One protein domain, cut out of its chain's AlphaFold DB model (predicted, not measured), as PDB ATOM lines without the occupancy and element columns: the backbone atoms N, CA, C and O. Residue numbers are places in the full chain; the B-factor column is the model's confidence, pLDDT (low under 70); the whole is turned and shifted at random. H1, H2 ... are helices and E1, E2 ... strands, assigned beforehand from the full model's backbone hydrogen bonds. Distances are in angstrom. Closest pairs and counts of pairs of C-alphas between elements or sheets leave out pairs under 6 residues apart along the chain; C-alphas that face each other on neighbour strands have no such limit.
ATOM      1  N   MET A   1     140.730 163.783 171.895       59.97
ATOM      2  CA  MET A   1     139.668 163.060 172.635       59.97
ATOM      3  C   MET A   1     138.344 163.194 171.883       59.97
ATOM      4  O   MET A   1     137.510 163.984 172.285       59.97
ATOM      5  N   ALA A   2     138.167 162.476 170.771       86.31
ATOM      6  CA  ALA A   2     136.922 162.522 169.983       86.31
ATOM      7  C   ALA A   2     136.309 161.120 169.850       86.31
ATOM      8  O   ALA A   2     135.137 160.921 170.137       86.31
ATOM      9  N   LEU A   3     137.147 160.119 169.570       87.12
ATOM     10  CA  LEU A   3     136.718 158.739 169.328       87.12
ATOM     11  C   LEU A   3     135.939 158.111 170.500       87.12
ATOM     12  O   LEU A   3     134.875 157.536 170.295       87.12
ATOM     13  N   ARG A   4     136.425 158.276 171.741       85.88
ATOM     14  CA  ARG A   4     135.729 157.792 172.946       85.88
ATOM     15  C   ARG A   4     134.374 158.477 173.145       85.88
ATOM     16  O   ARG A   4     133.405 157.799 173.451       85.88
ATOM     17  N   GLN A   5     134.303 159.793 172.938       91.25
ATOM     18  CA  GLN A   5     133.053 160.547 173.084       91.25
ATOM     19  C   GLN A   5     132.033 160.146 172.017       91.25
ATOM     20  O   GLN A   5     130.879 159.904 172.351       91.25
ATOM     21  N   SER A   6     132.452 160.005 170.758       91.31
ATOM     22  CA  SER A   6     131.584 159.524 169.678       91.31
ATOM     23  C   SER A   6     131.127 158.083 169.901       91.31
ATOM     24  O   SER A   6     129.979 157.747 169.613       91.31
ATOM     25  N   TYR A   7     131.972 157.234 170.495       88.12
ATOM     26  CA  TYR A   7     131.536 155.918 170.951       88.12
ATOM     27  C   TYR A   7     130.475 156.047 172.054       88.12
ATOM     28  O   TYR A   7     129.387 155.504 171.911       88.12
ATOM     29  N   GLU A   8     130.720 156.805 173.123       88.81
ATOM     30  CA  GLU A   8     129.756 157.004 174.223       88.81
ATOM     31  C   GLU A   8     128.416 157.597 173.741       88.81
ATOM     32  O   GLU A   8     127.354 157.137 174.163       88.81
ATOM     33  N   ARG A   9     128.450 158.530 172.783       92.94
ATOM     34  CA  ARG A   9     127.272 159.131 172.129       92.94
ATOM     35  C   ARG A   9     126.586 158.227 171.103       92.94
ATOM     36  O   ARG A   9     125.551 158.607 170.569       92.94
ATOM     37  N   ARG A  10     127.125 157.029 170.851       90.00
ATOM     38  CA  ARG A  10     126.641 156.064 169.845       90.00
ATOM     39  C   ARG A  10     126.679 156.590 168.405       90.00
ATOM     40  O   ARG A  10     125.954 156.094 167.552       90.00
ATOM     41  N   GLU A  11     127.554 157.549 168.129       92.00
ATOM     42  CA  GLU A  11     127.834 158.046 166.776       92.00
ATOM     43  C   GLU A  11     128.691 157.044 165.982       92.00
ATOM     44  O   GLU A  11     128.663 157.033 164.756       92.00
ATOM     45  N   ILE A  12     129.442 156.182 166.682       90.50
ATOM     46  CA  ILE A  12     130.274 155.124 166.100       90.50
ATOM     47  C   ILE A  12     129.817 153.766 166.642       90.50
ATOM     48  O   ILE A  12     129.747 153.546 167.858       90.50
ATOM     49  N   THR A  13     129.530 152.843 165.728       90.31
ATOM     50  CA  THR A  13     129.128 151.459 166.018       90.31
ATOM     51  C   THR A  13     130.277 150.469 165.872       90.31
ATOM     52  O   THR A  13     130.265 149.429 166.528       90.31
ATOM     53  N   GLU A  14     131.285 150.804 165.068       90.81
ATOM     54  CA  GLU A  14     132.391 149.917 164.731       90.81
ATOM     55  C   GLU A  14     133.703 150.688 164.570       90.81
ATOM     56  O   GLU A  14     133.747 151.765 163.974       90.81
ATOM     57  N   ILE A  15     134.780 150.116 165.102       90.88
ATOM     58  CA  ILE A  15     136.148 150.612 164.956       90.88
ATOM     59  C   ILE A  15     137.017 149.436 164.517       90.88
ATOM     60  O   ILE A  15     137.020 148.397 165.177       90.88
ATOM     61  N   ARG A  16     137.781 149.609 163.435       92.25
ATOM     62  CA  ARG A  16     138.773 148.637 162.954       92.25
ATOM     63  C   ARG A  16     140.160 149.262 162.959       92.25
ATOM     64  O   ARG A  16     140.338 150.374 162.463       92.25
ATOM     65  N   TRP A  17     141.140 148.535 163.480       93.44
ATOM     66  CA  TRP A  17     142.550 148.902 163.396       93.44
ATOM     67  C   TRP A  17     143.144 148.301 162.131       93.44
ATOM     68  O   TRP A  17     143.133 147.084 161.965       93.44
ATOM     69  N   ILE A  18     143.639 149.158 161.242       92.38
ATOM     70  CA  ILE A  18     144.277 148.750 159.991       92.38
ATOM     71  C   ILE A  18     145.787 148.711 160.202       92.38
ATOM     72  O   ILE A  18     146.358 149.654 160.755       92.38
ATOM     73  N   ASN A  19     146.423 147.639 159.737       91.69
ATOM     74  CA  ASN A  19     147.872 147.516 159.753       91.69
ATOM     75  C   ASN A  19     148.529 148.654 158.950       91.69
ATOM     76  O   ASN A  19     148.087 148.969 157.845       91.69
ATOM     77  N   GLY A  20     149.595 149.257 159.482       88.19
ATOM     78  CA  GLY A  20     150.255 150.412 158.861       88.19
ATOM     79  C   GLY A  20     150.778 150.149 157.444       88.19
ATOM     80  O   GLY A  20     150.634 151.005 156.572       88.19
ATOM     81  N   ASP A  21     151.298 148.947 157.182       88.31
ATOM     82  CA  ASP A  21     151.823 148.580 155.859       88.31
ATOM     83  C   ASP A  21     150.715 148.478 154.801       88.31
ATOM     84  O   ASP A  21     150.956 148.685 153.609       88.31
ATOM     85  N   ASP A  22     149.490 148.198 155.255       90.88
ATOM     86  CA  ASP A  22     148.296 148.052 154.432       90.88
ATOM     87  C   ASP A  22     147.373 149.302 154.515       90.88
ATOM     88  O   ASP A  22     146.231 149.264 154.054       90.88
ATOM     89  N   ASN A  23     147.842 150.428 155.086       89.62
ATOM     90  CA  ASN A  23     147.070 151.670 155.240       89.62
ATOM     91  C   ASN A  23     147.447 152.724 154.175       89.62
ATOM     92  O   ASN A  23     148.509 153.343 154.273       89.62
ATOM     93  N   PRO A  24     146.587 153.032 153.190       87.38
ATOM     94  CA  PRO A  24     146.918 154.008 152.148       87.38
ATOM     95  C   PRO A  24     147.001 155.447 152.681       87.38
ATOM     96  O   PRO A  24     147.721 156.265 152.118       87.38
ATOM     97  N   ALA A  25     146.312 155.768 153.784       87.81
ATOM     98  CA  ALA A  25     146.390 157.093 154.400       87.81
ATOM     99  C   ALA A  25     147.767 157.360 155.025       87.81
ATOM    100  O   ALA A  25     148.263 158.482 154.967       87.81
ATOM    101  N   ASP A  26     148.395 156.323 155.583       86.00
ATOM    102  CA  ASP A  26     149.759 156.388 156.115       86.00
ATOM    103  C   ASP A  26     150.790 156.627 154.998       86.00
ATOM    104  O   ASP A  26     151.741 157.385 155.172       86.00
ATOM    105  N   ALA A  27     150.560 156.067 153.807       83.69
ATOM    106  CA  ALA A  27     151.404 156.322 152.640       83.69
ATOM    107  C   ALA A  27     151.389 157.792 152.200       83.69
ATOM    108  O   ALA A  27     152.413 158.305 151.761       83.69
ATOM    109  N   PHE A  28     150.247 158.481 152.326       82.12
ATOM    110  CA  PHE A  28     150.126 159.891 151.939       82.12
ATOM    111  C   PHE A  28     150.897 160.849 152.854       82.12
ATOM    112  O   PHE A  28     151.178 161.975 152.448       82.12
ATOM    113  N   THR A  29     151.225 160.438 154.081       83.50
ATOM    114  CA  THR A  29     151.945 161.277 155.052       83.50
ATOM    115  C   THR A  29     153.428 160.925 155.166       83.50
ATOM    116  O   THR A  29     154.190 161.680 155.775       83.50
ATOM    117  N   LYS A  30     153.860 159.811 154.565       84.25
ATOM    118  CA  LYS A  30     155.257 159.366 154.526       84.25
ATOM    119  C   LYS A  30     155.968 159.825 153.253       84.25
ATOM    120  O   LYS A  30     155.360 160.084 152.223       84.25
ATOM    121  N   ALA A  31     157.296 159.887 153.330       81.25
ATOM    122  CA  ALA A  31     158.143 160.254 152.193       81.25
ATOM    123  C   ALA A  31     158.225 159.160 151.111       81.25
ATOM    124  O   ALA A  31     158.582 159.450 149.973       81.25
ATOM    125  N   SER A  32     157.916 157.909 151.460       82.56
ATOM    126  CA  SER A  32     157.917 156.776 150.533       82.56
ATOM    127  C   SER A  32     156.533 156.131 150.491       82.56
ATOM    128  O   SER A  32     155.932 155.950 151.556       82.56
ATOM    129  N   PRO A  33     156.029 155.774 149.294       80.75
ATOM    130  CA  PRO A  33     154.758 155.075 149.166       80.75
ATOM    131  C   PRO A  33     154.842 153.702 149.839       80.75
ATOM    132  O   PRO A  33     155.905 153.083 149.891       80.75
ATOM    133  N   ASN A  34     153.712 153.222 150.361       86.31
ATOM    134  CA  ASN A  34     153.591 151.837 150.801       86.31
ATOM    135  C   ASN A  34     152.910 150.987 149.722       86.31
ATOM    136  O   ASN A  34     152.275 151.483 148.787       86.31
ATOM    137  N   ARG A  35     153.005 149.671 149.903       85.31
ATOM    138  CA  ARG A  35     152.442 148.678 148.986       85.31
ATOM    139  C   ARG A  35     150.918 148.790 148.842       85.31
ATOM    140  O   ARG A  35     150.384 148.400 147.806       85.31
ATOM    141  N   ALA A  36     150.211 149.307 149.851       89.06
ATOM    142  CA  ALA A  36     148.781 149.585 149.746       89.06
ATOM    143  C   ALA A  36     148.478 150.719 148.758       89.06
ATOM    144  O   ALA A  36     147.562 150.575 147.949       89.06
ATOM    145  N   LEU A  37     149.253 151.807 148.780       90.38
ATOM    146  CA  LEU A  37     149.091 152.915 147.840       90.38
ATOM    147  C   LEU A  37     149.469 152.513 146.409       90.38
ATOM    148  O   LEU A  37     148.713 152.810 145.489       90.38
ATOM    149  N   GLU A  38     150.578 151.792 146.221       89.44
ATOM    150  CA  GLU A  38     150.996 151.291 144.899       89.44
ATOM    151  C   GLU A  38     149.894 150.445 144.244       89.44
ATOM    152  O   GLU A  38     149.428 150.741 143.148       89.44
ATOM    153  N   ARG A  39     149.380 149.442 144.969       89.94
ATOM    154  CA  ARG A  39     148.295 148.571 144.483       89.94
ATOM    155  C   ARG A  39     147.003 149.326 144.196       89.94
ATOM    156  O   ARG A  39     146.268 148.951 143.280       89.94
ATOM    157  N   PHE A  40     146.713 150.351 144.993       92.06
ATOM    158  CA  PHE A  40     145.546 151.190 144.777       92.06
ATOM    159  C   PHE A  40     145.671 151.988 143.477       92.06
ATOM    160  O   PHE A  40     144.718 152.003 142.704       92.06
ATOM    161  N   ILE A  41     146.835 152.576 143.193       91.44
ATOM    162  CA  ILE A  41     147.082 153.318 141.948       91.44
ATOM    163  C   ILE A  41     147.044 152.379 140.735       91.44
ATOM    164  O   ILE A  41     146.349 152.668 139.763       91.44
ATOM    165  N   ASP A  42     147.729 151.237 140.809       93.88
ATOM    166  CA  ASP A  42     147.871 150.327 139.668       93.88
ATOM    167  C   ASP A  42     146.581 149.563 139.346       93.88
ATOM    168  O   ASP A  42     146.275 149.278 138.188       93.88
ATOM    169  N   GLY A  43     145.832 149.177 140.381       94.19
ATOM    170  CA  GLY A  43     144.714 148.245 140.257       94.19
ATOM    171  C   GLY A  43     143.350 148.810 140.636       94.19
ATOM    172  O   GLY A  43     142.364 148.081 140.515       94.19
ATOM    173  N   ASN A  44     143.280 150.049 141.141       93.25
ATOM    174  CA  ASN A  44     142.083 150.642 141.757       93.25
ATOM    175  C   ASN A  44     141.438 149.718 142.810       93.25
ATOM    176  O   ASN A  44     140.215 149.630 142.948       93.25
ATOM    177  N   LYS A  45     142.273 148.955 143.524       89.94
ATOM    178  CA  LYS A  45     141.858 147.993 144.546       89.94
ATOM    179  C   LYS A  45     142.698 148.184 145.791       89.94
ATOM    180  O   LYS A  45     143.918 148.288 145.720       89.94
ATOM    181  N   LEU A  46     142.030 148.151 146.936       88.81
ATOM    182  CA  LEU A  46     142.672 148.208 148.237       88.81
ATOM    183  C   LEU A  46     142.389 146.914 148.998       88.81
ATOM    184  O   LEU A  46     141.250 146.461 149.081       88.81
ATOM    185  N   THR A  47     143.434 146.318 149.559       89.81
ATOM    186  CA  THR A  47     143.315 145.214 150.513       89.81
ATOM    187  C   THR A  47     143.915 145.689 151.818       89.81
ATOM    188  O   THR A  47     145.099 146.006 151.853       89.81
ATOM    189  N   VAL A  48     143.092 145.756 152.862       90.12
ATOM    190  CA  VAL A  48     143.509 146.195 154.193       90.12
ATOM    191  C   VAL A  48     143.524 145.009 155.143       90.12
ATOM    192  O   VAL A  48     142.578 144.219 155.174       90.12
ATOM    193  N   ARG A  49     144.591 144.882 155.930       93.88
ATOM    194  CA  ARG A  49     144.648 143.923 157.033       93.88
ATOM    195  C   ARG A  49     144.119 144.575 158.294       93.88
ATOM    196  O   ARG A  49     144.557 145.665 158.656       93.88
ATOM    197  N   VAL A  50     143.171 143.904 158.934       93.75
ATOM    198  CA  VAL A  50     142.587 144.348 160.196       93.75
ATOM    199  C   VAL A  50     143.303 143.624 161.330       93.75
ATOM    200  O   VAL A  50     143.192 142.407 161.441       93.75
ATOM    201  N   ASP A  51     144.025 144.375 162.158       93.88
ATOM    202  CA  ASP A  51     144.775 143.836 163.302       93.88
ATOM    203  C   ASP A  51     143.882 143.677 164.544       93.88
ATOM    204  O   ASP A  51     144.182 142.905 165.452       93.88
ATOM    205  N   GLY A  52     142.751 144.383 164.582       93.12
ATOM    206  CA  GLY A  52     141.753 144.257 165.636       93.12
ATOM    207  C   GLY A  52     140.497 145.056 165.323       93.12
ATOM    208  O   GLY A  52     140.495 145.924 164.444       93.12
ATOM    209  N   TRP A  53     139.416 144.776 166.044       92.44
ATOM    210  CA  TRP A  53     138.178 145.536 165.933       92.44
ATOM    211  C   TRP A  53     137.411 145.563 167.249       92.44
ATOM    212  O   TRP A  53     137.540 144.682 168.096       92.44
ATOM    213  N   VAL A  54     136.593 146.598 167.400       89.88
ATOM    214  CA  VAL A  54     135.579 146.703 168.445       89.88
ATOM    215  C   VAL A  54     134.266 147.030 167.759       89.88
ATOM    216  O   VAL A  54     134.171 148.007 167.015       89.88
TER     217      VAL A  54
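AT A GLANCE: This is residues 1 to 54 of the 62 residues of an uncharacterized protein of Pyrenophora tritici-repentis (UniProt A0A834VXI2). Picture a narrow two-stranded ribbon, E1 and E2, in the middle of an elongated model, with the small helix H1 beyond one end and the helices H2 and H3, set at a steep angle to each other, beyond the other. The printed part has 54 residues, with three named helices and two named strands in the order H1, E1, H2, H3, E2; the sheet, E1 - E2, is antiparallel and the class is mixed, helices and strands. The whole is loose, with a radius of gyration of the C-alphas of 13.8 A and spans of 39 by 20 by 18 A.

HOW THE PARTS SIT: Start at H1, residues 3 to 8, which touches no helix and is apart from E2, residues 50 to 54. Next look at E1, residues 14 to 18, the antiparallel neighbour of E2 at 160 degrees between their directions; N 15 and O 54 are within hydrogen-bond range at 2.9 A, as are N 51 and O 17 at 2.9 A. Go on to H2, residues 24 to 29, which touches H3, residues 35 to 43; their closest C-alphas are those of Pro 24 and Leu 37, 4.9 A apart. They run opposite ways at a steep tilt of 66 degrees. Each O i to N i+4 pair is within hydrogen-bond range in H1 and H3, and 1 of 2 in H2. E1 and H3 are apart, and so are H2 and E2.

IN THESE COORDINATES: Find C-alpha 3 at (136.718, 158.739, 169.328), where H1 begins its 8.7 A. E1 spans 12.8 A, H2 9.3 A and H3 11.7 A, from C-alpha 35 at (152.442, 148.678, 148.986). E2 runs 11.1 A to C-alpha 54 at (135.579, 146.703, 168.445).

THE WHOLE: The C-alphas farthest apart are those of Glu 8 and Asp 42, 39.6 A. The printed part has no cut and no long link. Its mean pLDDT is 88.8, and residue 1 alone is under 70.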